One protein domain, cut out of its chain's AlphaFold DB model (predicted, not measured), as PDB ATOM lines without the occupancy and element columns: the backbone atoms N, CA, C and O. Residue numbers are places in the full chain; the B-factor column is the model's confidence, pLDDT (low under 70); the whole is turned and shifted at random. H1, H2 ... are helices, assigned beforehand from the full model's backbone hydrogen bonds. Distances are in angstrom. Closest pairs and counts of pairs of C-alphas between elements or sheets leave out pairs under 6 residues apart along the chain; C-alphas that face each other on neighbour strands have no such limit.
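This is residues 9 to 62 of the 72 residues of the protein "LysR family transcriptional regulator" of Vibrio furnissii (UniProt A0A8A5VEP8). What does a first look show? A long helix, H2, makes one end of a flat, open chain, and a short helix, H1, lies toward the other end, with one long link running round from H1 and folding back into H2. Residues 25 to 33 of that link stick out, and the helices do not pack on each other. How much of it is helix? The printed part has 54 residues with two named helices, H1 then H2, and no named strand; its class is all helix, though only 22 residues are in named elements. How large is it? It is extended, with a radius of gyration of the C-alphas of 16.7 A, and it spans 45 by 26 by 14 A.

Where is the longest helix? H2 is residues 46 to 61, 22.2 A from first to last C-alpha, from C-alpha 46 at (30.924, -4.416, 6.321) to C-alpha 61 at (15.283, 3.662, -7.155). Where is the other helix? H1 is residues 9 to 14, and C-alpha 9 is at (6.797, -4.849, -14.197).

How do H2 and H1 stand to each other? They are apart, with no C-alpha of the one within 8 A of the other. What do their backbones show? In H1 and H2 every O i to N i+4 pair is within hydrogen-bond range.

How far does it reach? The two C-alphas farthest apart, those of Asp 19 and Lys 41, are 46.2 A apart. What joins the helices? Residues 15 to 45 make a long link of 31 residues, of which 25 to 33 stand free. Is anything missing or uncertain? The printed part has no cut, its mean pLDDT is 92.1, and no printed residue is under 70.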
ATOM      1  N   HIS A   9       5.625  -5.699 -13.956       86.38
ATOM      2  CA  HIS A   9       6.797  -4.849 -14.197       86.38
ATOM      3  C   HIS A   9       7.695  -5.401 -15.321       86.38
ATOM      4  O   HIS A   9       8.232  -4.627 -16.107       86.38
ATOM      5  N   ILE A  10       7.813  -6.729 -15.466       90.19
ATOM      6  CA  ILE A  10       8.572  -7.354 -16.563       90.19
ATOM      7  C   ILE A  10       7.853  -7.127 -17.891       90.19
ATOM      8  O   ILE A  10       8.484  -6.697 -18.853       90.19
ATOM      9  N   ALA A  11       6.539  -7.373 -17.950       92.19
ATOM     10  CA  ALA A  11       5.757  -7.161 -19.169       92.19
ATOM     11  C   ALA A  11       5.810  -5.697 -19.630       92.19
ATOM     12  O   ALA A  11       6.034  -5.430 -20.811       92.19
ATOM     13  N   ASN A  12       5.667  -4.760 -18.687       89.00
ATOM     14  CA  ASN A  12       5.775  -3.332 -18.952       89.00
ATOM     15  C   ASN A  12       7.180  -2.951 -19.439       89.00
ATOM     16  O   ASN A  12       7.316  -2.118 -20.320       89.00
ATOM     17  N   ASN A  13       8.240  -3.574 -18.925       89.31
ATOM     18  CA  ASN A  13       9.594  -3.299 -19.401       89.31
ATOM     19  C   ASN A  13       9.844  -3.868 -20.805       89.31
ATOM     20  O   ASN A  13      10.447  -3.184 -21.629       89.31
ATOM     21  N   LEU A  14       9.346  -5.068 -21.116       91.62
ATOM     22  CA  LEU A  14       9.569  -5.730 -22.408       91.62
ATOM     23  C   LEU A  14       9.014  -4.948 -23.606       91.62
ATOM     24  O   LEU A  14       9.680  -4.903 -24.638       91.62
ATOM     25  N   GLN A  15       7.854  -4.298 -23.472       92.12
ATOM     26  CA  GLN A  15       7.274  -3.485 -24.556       92.12
ATOM     27  C   GLN A  15       8.140  -2.275 -24.956       92.12
ATOM     28  O   GLN A  15       7.946  -1.719 -26.030       92.12
ATOM     29  N   HIS A  16       9.098  -1.855 -24.116       90.38
ATOM     30  CA  HIS A  16      10.035  -0.780 -24.465       90.38
ATOM     31  C   HIS A  16      11.199  -1.265 -25.341       90.38
ATOM     32  O   HIS A  16      11.855  -0.447 -25.979       90.38
ATOM     33  N   HIS A  17      11.476  -2.575 -25.355       92.75
ATOM     34  CA  HIS A  17      12.641  -3.165 -26.033       92.75
ATOM     35  C   HIS A  17      12.269  -4.036 -27.233       92.75
ATOM     36  O   HIS A  17      13.104  -4.264 -28.106       92.75
ATOM     37  N   TYR A  18      11.033  -4.529 -27.284       93.94
ATOM     38  CA  TYR A  18      10.560  -5.460 -28.304       93.94
ATOM     39  C   TYR A  18       9.167  -5.068 -28.795       93.94
ATOM     40  O   TYR A  18       8.409  -4.425 -28.074       93.94
ATOM     41  N   ASP A  19       8.808  -5.528 -29.996       95.25
ATOM     42  CA  ASP A  19       7.466  -5.364 -30.573       95.25
ATOM     43  C   ASP A  19       6.457  -6.321 -29.910       95.25
ATOM     44  O   ASP A  19       5.977  -7.299 -30.488       95.25
ATOM     45  N   VAL A  20       6.209  -6.090 -28.622       94.62
ATOM     46  CA  VAL A  20       5.252  -6.827 -27.797       94.62
ATOM     47  C   VAL A  20       4.336  -5.846 -27.083       94.62
ATOM     48  O   VAL A  20       4.733  -4.745 -26.717       94.62
ATOM     49  N   VAL A  21       3.094  -6.267 -26.845       94.75
ATOM     50  CA  VAL A  21       2.083  -5.437 -26.182       94.75
ATOM     51  C   VAL A  21       1.767  -6.023 -24.813       94.75
ATOM     52  O   VAL A  21       1.316  -7.168 -24.716       94.75
ATOM     53  N   TYR A  22       1.955  -5.229 -23.758       93.69
ATOM     54  CA  TYR A  22       1.464  -5.575 -22.428       93.69
ATOM     55  C   TYR A  22      -0.068  -5.546 -22.402       93.69
ATOM     56  O   TYR A  22      -0.713  -4.617 -22.889       93.69
ATOM     57  N   LYS A  23      -0.664  -6.572 -21.792       93.31
ATOM     58  CA  LYS A  23      -2.088  -6.613 -21.464       93.31
ATOM     59  C   LYS A  23      -2.240  -7.028 -20.013       93.31
ATOM     60  O   LYS A  23      -1.722  -8.071 -19.613       93.31
ATOM     61  N   ARG A  24      -2.980  -6.231 -19.241       91.69
ATOM     62  CA  ARG A  24      -3.327  -6.579 -17.862       91.69
ATOM     63  C   ARG A  24      -4.169  -7.854 -17.850       91.69
ATOM     64  O   ARG A  24      -5.017  -8.051 -18.723       91.69
ATOM     65  N   LEU A  25      -3.934  -8.719 -16.865       92.56
ATOM     66  CA  LEU A  25      -4.720  -9.940 -16.708       92.56
ATOM     67  C   LEU A  25      -6.197  -9.598 -16.440       92.56
ATOM     68  O   LEU A  25      -6.474  -8.662 -15.688       92.56
ATOM     69  N   PRO A  26      -7.154 -10.360 -17.002       94.00
ATOM     70  CA  PRO A  26      -8.589 -10.114 -16.836       94.00
ATOM     71  C   PRO A  26      -9.130 -10.605 -15.481       94.00
ATOM     72  O   PRO A  26     -10.322 -10.854 -15.334       94.00
ATOM     73  N   VAL A  27      -8.251 -10.796 -14.498       93.75
ATOM     74  CA  VAL A  27      -8.563 -11.298 -13.161       93.75
ATOM     75  C   VAL A  27      -7.747 -10.523 -12.135       93.75
ATOM     76  O   VAL A  27      -6.645 -10.057 -12.430       93.75
ATOM     77  N   THR A  28      -8.271 -10.403 -10.919       92.00
ATOM     78  CA  THR A  28      -7.513  -9.845  -9.798       92.00
ATOM     79  C   THR A  28      -6.352 -10.772  -9.457       92.00
ATOM     80  O   THR A  28      -6.549 -11.965  -9.235       92.00
ATOM     81  N   THR A  29      -5.142 -10.223  -9.389       89.38
ATOM     82  CA  THR A  29      -3.942 -10.943  -8.963       89.38
ATOM     83  C   THR A  29      -3.472 -10.443  -7.601       89.38
ATOM     84  O   THR A  29      -3.663  -9.266  -7.276       89.38
ATOM     85  N   PRO A  30      -2.872 -11.312  -6.774       88.62
ATOM     86  CA  PRO A  30      -2.258 -10.868  -5.535       88.62
ATOM     87  C   PRO A  30      -1.040  -9.987  -5.836       88.62
ATOM     88  O   PRO A  30      -0.333 -10.185  -6.825       88.62
ATOM     89  N   LEU A  31      -0.769  -9.031  -4.948       84.75
ATOM     90  CA  LEU A  31       0.484  -8.289  -4.984       84.75
ATOM     91  C   LEU A  31       1.614  -9.202  -4.496       84.75
ATOM     92  O   LEU A  31       1.617  -9.639  -3.344       84.75
ATOM     93  N   HIS A  32       2.583  -9.476  -5.366       84.50
ATOM     94  CA  HIS A  32       3.773 -10.243  -5.015       84.50
ATOM     95  C   HIS A  32       4.877  -9.304  -4.523       84.50
ATOM     96  O   HIS A  32       5.321  -8.427  -5.261       84.50
ATOM     97  N   LYS A  33       5.322  -9.497  -3.277       82.62
ATOM     98  CA  LYS A  33       6.446  -8.758  -2.687       82.62
ATOM     99  C   LYS A  33       7.767  -9.464  -2.994       82.62
ATOM    100  O   LYS A  33       7.817 -10.690  -3.082       82.62
ATOM    101  N   TYR A  34       8.831  -8.682  -3.132       85.19
ATOM    102  CA  TYR A  34      10.197  -9.167  -3.322       85.19
ATOM    103  C   TYR A  34      11.016  -8.820  -2.089       85.19
ATOM    104  O   TYR A  34      10.915  -7.705  -1.587       85.19
ATOM    105  N   TRP A  35      11.832  -9.759  -1.612       86.19
ATOM    106  CA  TRP A  35      12.609  -9.591  -0.385       86.19
ATOM    107  C   TRP A  35      14.099  -9.727  -0.654       86.19
ATOM    108  O   TRP A  35      14.535 -10.650  -1.343       86.19
ATOM    109  N   LEU A  36      14.878  -8.836  -0.045       90.75
ATOM    110  CA  LEU A  36      16.314  -9.008   0.095       90.75
ATOM    111  C   LEU A  36      16.575  -9.787   1.386       90.75
ATOM    112  O   LEU A  36      16.312  -9.289   2.476       90.75
ATOM    113  N   LEU A  37      17.066 -11.019   1.260       93.00
ATOM    114  CA  LEU A  37      17.307 -11.921   2.387       93.00
ATOM    115  C   LEU A  37      18.805 -12.141   2.596       93.00
ATOM    116  O   LEU A  37      19.586 -12.166   1.644       93.00
ATOM    117  N   TRP A  38      19.209 -12.341   3.847       95.56
ATOM    118  CA  TRP A  38      20.581 -12.678   4.218       95.56
ATOM    119  C   TRP A  38      20.606 -13.483   5.515       95.56
ATOM    120  O   TRP A  38      19.647 -13.510   6.283       95.56
ATOM    121  N   HIS A  39      21.738 -14.129   5.776       96.50
ATOM    122  CA  HIS A  39      21.932 -14.907   6.990       96.50
ATOM    123  C   HIS A  39      22.487 -14.037   8.133       96.50
ATOM    124  O   HIS A  39      23.464 -13.311   7.937       96.50
ATOM    125  N   ALA A  40      21.939 -14.175   9.347       96.75
ATOM    126  CA  ALA A  40      22.294 -13.359  10.520       96.75
ATOM    127  C   ALA A  40      23.794 -13.384  10.879       96.75
ATOM    128  O   ALA A  40      24.358 -12.383  11.305       96.75
ATOM    129  N   LYS A  41      24.474 -14.512  10.629       97.50
ATOM    130  CA  LYS A  41      25.941 -14.657  10.770       97.50
ATOM    131  C   LYS A  41      26.742 -13.518  10.114       97.50
ATOM    132  O   LYS A  41      27.819 -13.184  10.597       97.50
ATOM    133  N   TYR A  42      26.245 -12.958   9.012       96.25
ATOM    134  CA  TYR A  42      26.951 -11.949   8.216       96.25
ATOM    135  C   TYR A  42      26.415 -10.531   8.423       96.25
ATOM    136  O   TYR A  42      26.845  -9.611   7.733       96.25
ATOM    137  N   ASP A  43      25.498 -10.333   9.370       96.12
ATOM    138  CA  ASP A  43      24.742  -9.087   9.480       96.12
ATOM    139  C   ASP A  43      25.615  -7.858   9.775       96.12
ATOM    140  O   ASP A  43      25.383  -6.769   9.242       96.12
ATOM    141  N   ASN A  44      26.681  -8.078  10.548       96.56
ATOM    142  CA  ASN A  44      27.650  -7.060  10.949       96.56
ATOM    143  C   ASN A  44      28.896  -7.002  10.051       96.56
ATOM    144  O   ASN A  44      29.835  -6.265  10.348       96.56
ATOM    145  N   GLN A  45      28.955  -7.785   8.970       98.06
ATOM    146  CA  GLN A  45      30.097  -7.728   8.060       98.06
ATOM    147  C   GLN A  45      29.958  -6.545   7.105       98.06
ATOM    148  O   GLN A  45      29.006  -6.479   6.328       98.06
ATOM    149  N   ALA A  46      30.946  -5.648   7.113       97.94
ATOM    150  CA  ALA A  46      30.924  -4.416   6.321       97.94
ATOM    151  C   ALA A  46      30.709  -4.664   4.816       97.94
ATOM    152  O   ALA A  46      29.937  -3.955   4.177       97.94
ATOM    153  N   SER A  47      31.321  -5.712   4.255       97.75
ATOM    154  CA  SER A  47      31.133  -6.088   2.848       97.75
ATOM    155  C   SER A  47      29.684  -6.470   2.526       97.75
ATOM    156  O   SER A  47      29.156  -6.083   1.485       97.75
ATOM    157  N   HIS A  48      29.016  -7.181   3.435       97.56
ATOM    158  CA  HIS A  48      27.623  -7.595   3.272       97.56
ATOM    159  C   HIS A  48      26.663  -6.428   3.498       97.56
ATOM    160  O   HIS A  48      25.670  -6.305   2.787       97.56
ATOM    161  N   GLN A  49      26.960  -5.546   4.455       97.75
ATOM    162  CA  GLN A  49      26.209  -4.307   4.647       97.75
ATOM    163  C   GLN A  49      26.251  -3.443   3.386       97.75
ATOM    164  O   GLN A  49      25.193  -3.129   2.848       97.75
ATOM    165  N   TRP A  50      27.448  -3.164   2.863       97.44
ATOM    166  CA  TRP A  50      27.624  -2.406   1.624       97.44
ATOM    167  C   TRP A  50      26.849  -3.026   0.454       97.44
ATOM    168  O   TRP A  50      26.081  -2.334  -0.215       97.44
ATOM    169  N   ALA A  51      26.988  -4.339   0.245       97.25
ATOM    170  CA  ALA A  51      26.308  -5.029  -0.847       97.25
ATOM    171  C   ALA A  51      24.780  -4.947  -0.715       97.25
ATOM    172  O   ALA A  51      24.092  -4.660  -1.694       97.25
ATOM    173  N   ARG A  52      24.232  -5.148   0.492       95.75
ATOM    174  CA  ARG A  52      22.783  -5.047   0.726       95.75
ATOM    175  C   ARG A  52      22.267  -3.629   0.523       95.75
ATOM    176  O   ARG A  52      21.197  -3.477  -0.051       95.75
ATOM    177  N   THR A  53      23.015  -2.605   0.936       94.94
ATOM    178  CA  THR A  53      22.650  -1.205   0.680       94.94
ATOM    179  C   THR A  53      22.604  -0.912  -0.818       94.94
ATOM    180  O   THR A  53      21.640  -0.312  -1.287       94.94
ATOM    181  N   LEU A  54      23.595  -1.388  -1.579       94.88
ATOM    182  CA  LEU A  54      23.624  -1.220  -3.032       94.88
ATOM    183  C   LEU A  54      22.439  -1.923  -3.711       94.88
ATOM    184  O   LEU A  54      21.744  -1.317  -4.527       94.88
ATOM    185  N   VAL A  55      22.182  -3.187  -3.364       92.81
ATOM    186  CA  VAL A  55      21.055  -3.949  -3.925       92.81
ATOM    187  C   VAL A  55      19.722  -3.316  -3.538       92.81
ATOM    188  O   VAL A  55      18.842  -3.200  -4.386       92.81
ATOM    189  N   HIS A  56      19.577  -2.859  -2.294       91.06
ATOM    190  CA  HIS A  56      18.378  -2.158  -1.847       91.06
ATOM    191  C   HIS A  56      18.120  -0.900  -2.683       91.06
ATOM    192  O   HIS A  56      17.015  -0.749  -3.189       91.06
ATOM    193  N   ALA A  57      19.138  -0.060  -2.909       90.81
ATOM    194  CA  ALA A  57      19.010   1.126  -3.759       90.81
ATOM    195  C   ALA A  57      18.559   0.759  -5.184       90.81
ATOM    196  O   ALA A  57      17.622   1.351  -5.715       90.81
ATOM    197  N   ILE A  58      19.139  -0.291  -5.779       89.62
ATOM    198  CA  ILE A  58      18.709  -0.797  -7.094       89.62
ATOM    199  C   ILE A  58      17.228  -1.207  -7.065       89.62
ATOM    200  O   ILE A  58      16.464  -0.868  -7.972       89.62
ATOM    201  N   MET A  59      16.817  -1.915  -6.012       86.81
ATOM    202  CA  MET A  59      15.447  -2.384  -5.825       86.81
ATOM    203  C   MET A  59      14.447  -1.264  -5.527       86.81
ATOM    204  O   MET A  59      13.261  -1.491  -5.742       86.81
ATOM    205  N   THR A  60      14.853  -0.082  -5.065       83.44
ATOM    206  CA  THR A  60      13.921   1.015  -4.739       83.44
ATOM    207  C   THR A  60      13.937   2.166  -5.738       83.44
ATOM    208  O   THR A  60      12.922   2.839  -5.888       83.44
ATOM    209  N   GLU A  61      15.055   2.405  -6.421       82.94
ATOM    210  CA  GLU A  61      15.283   3.662  -7.155       82.94
ATOM    211  C   GLU A  61      15.335   3.493  -8.676       82.94
ATOM    212  O   GLU A  61      15.227   4.473  -9.412       82.94
ATOM    213  N   THR A  62      15.503   2.271  -9.188       81.44
ATOM    214  CA  THR A  62      15.619   2.065 -10.639       81.44
ATOM    215  C   THR A  62      14.255   2.056 -11.325       81.44
ATOM    216  O   THR A  62      13.277   1.547 -10.796       81.44
TER     217      THR A  62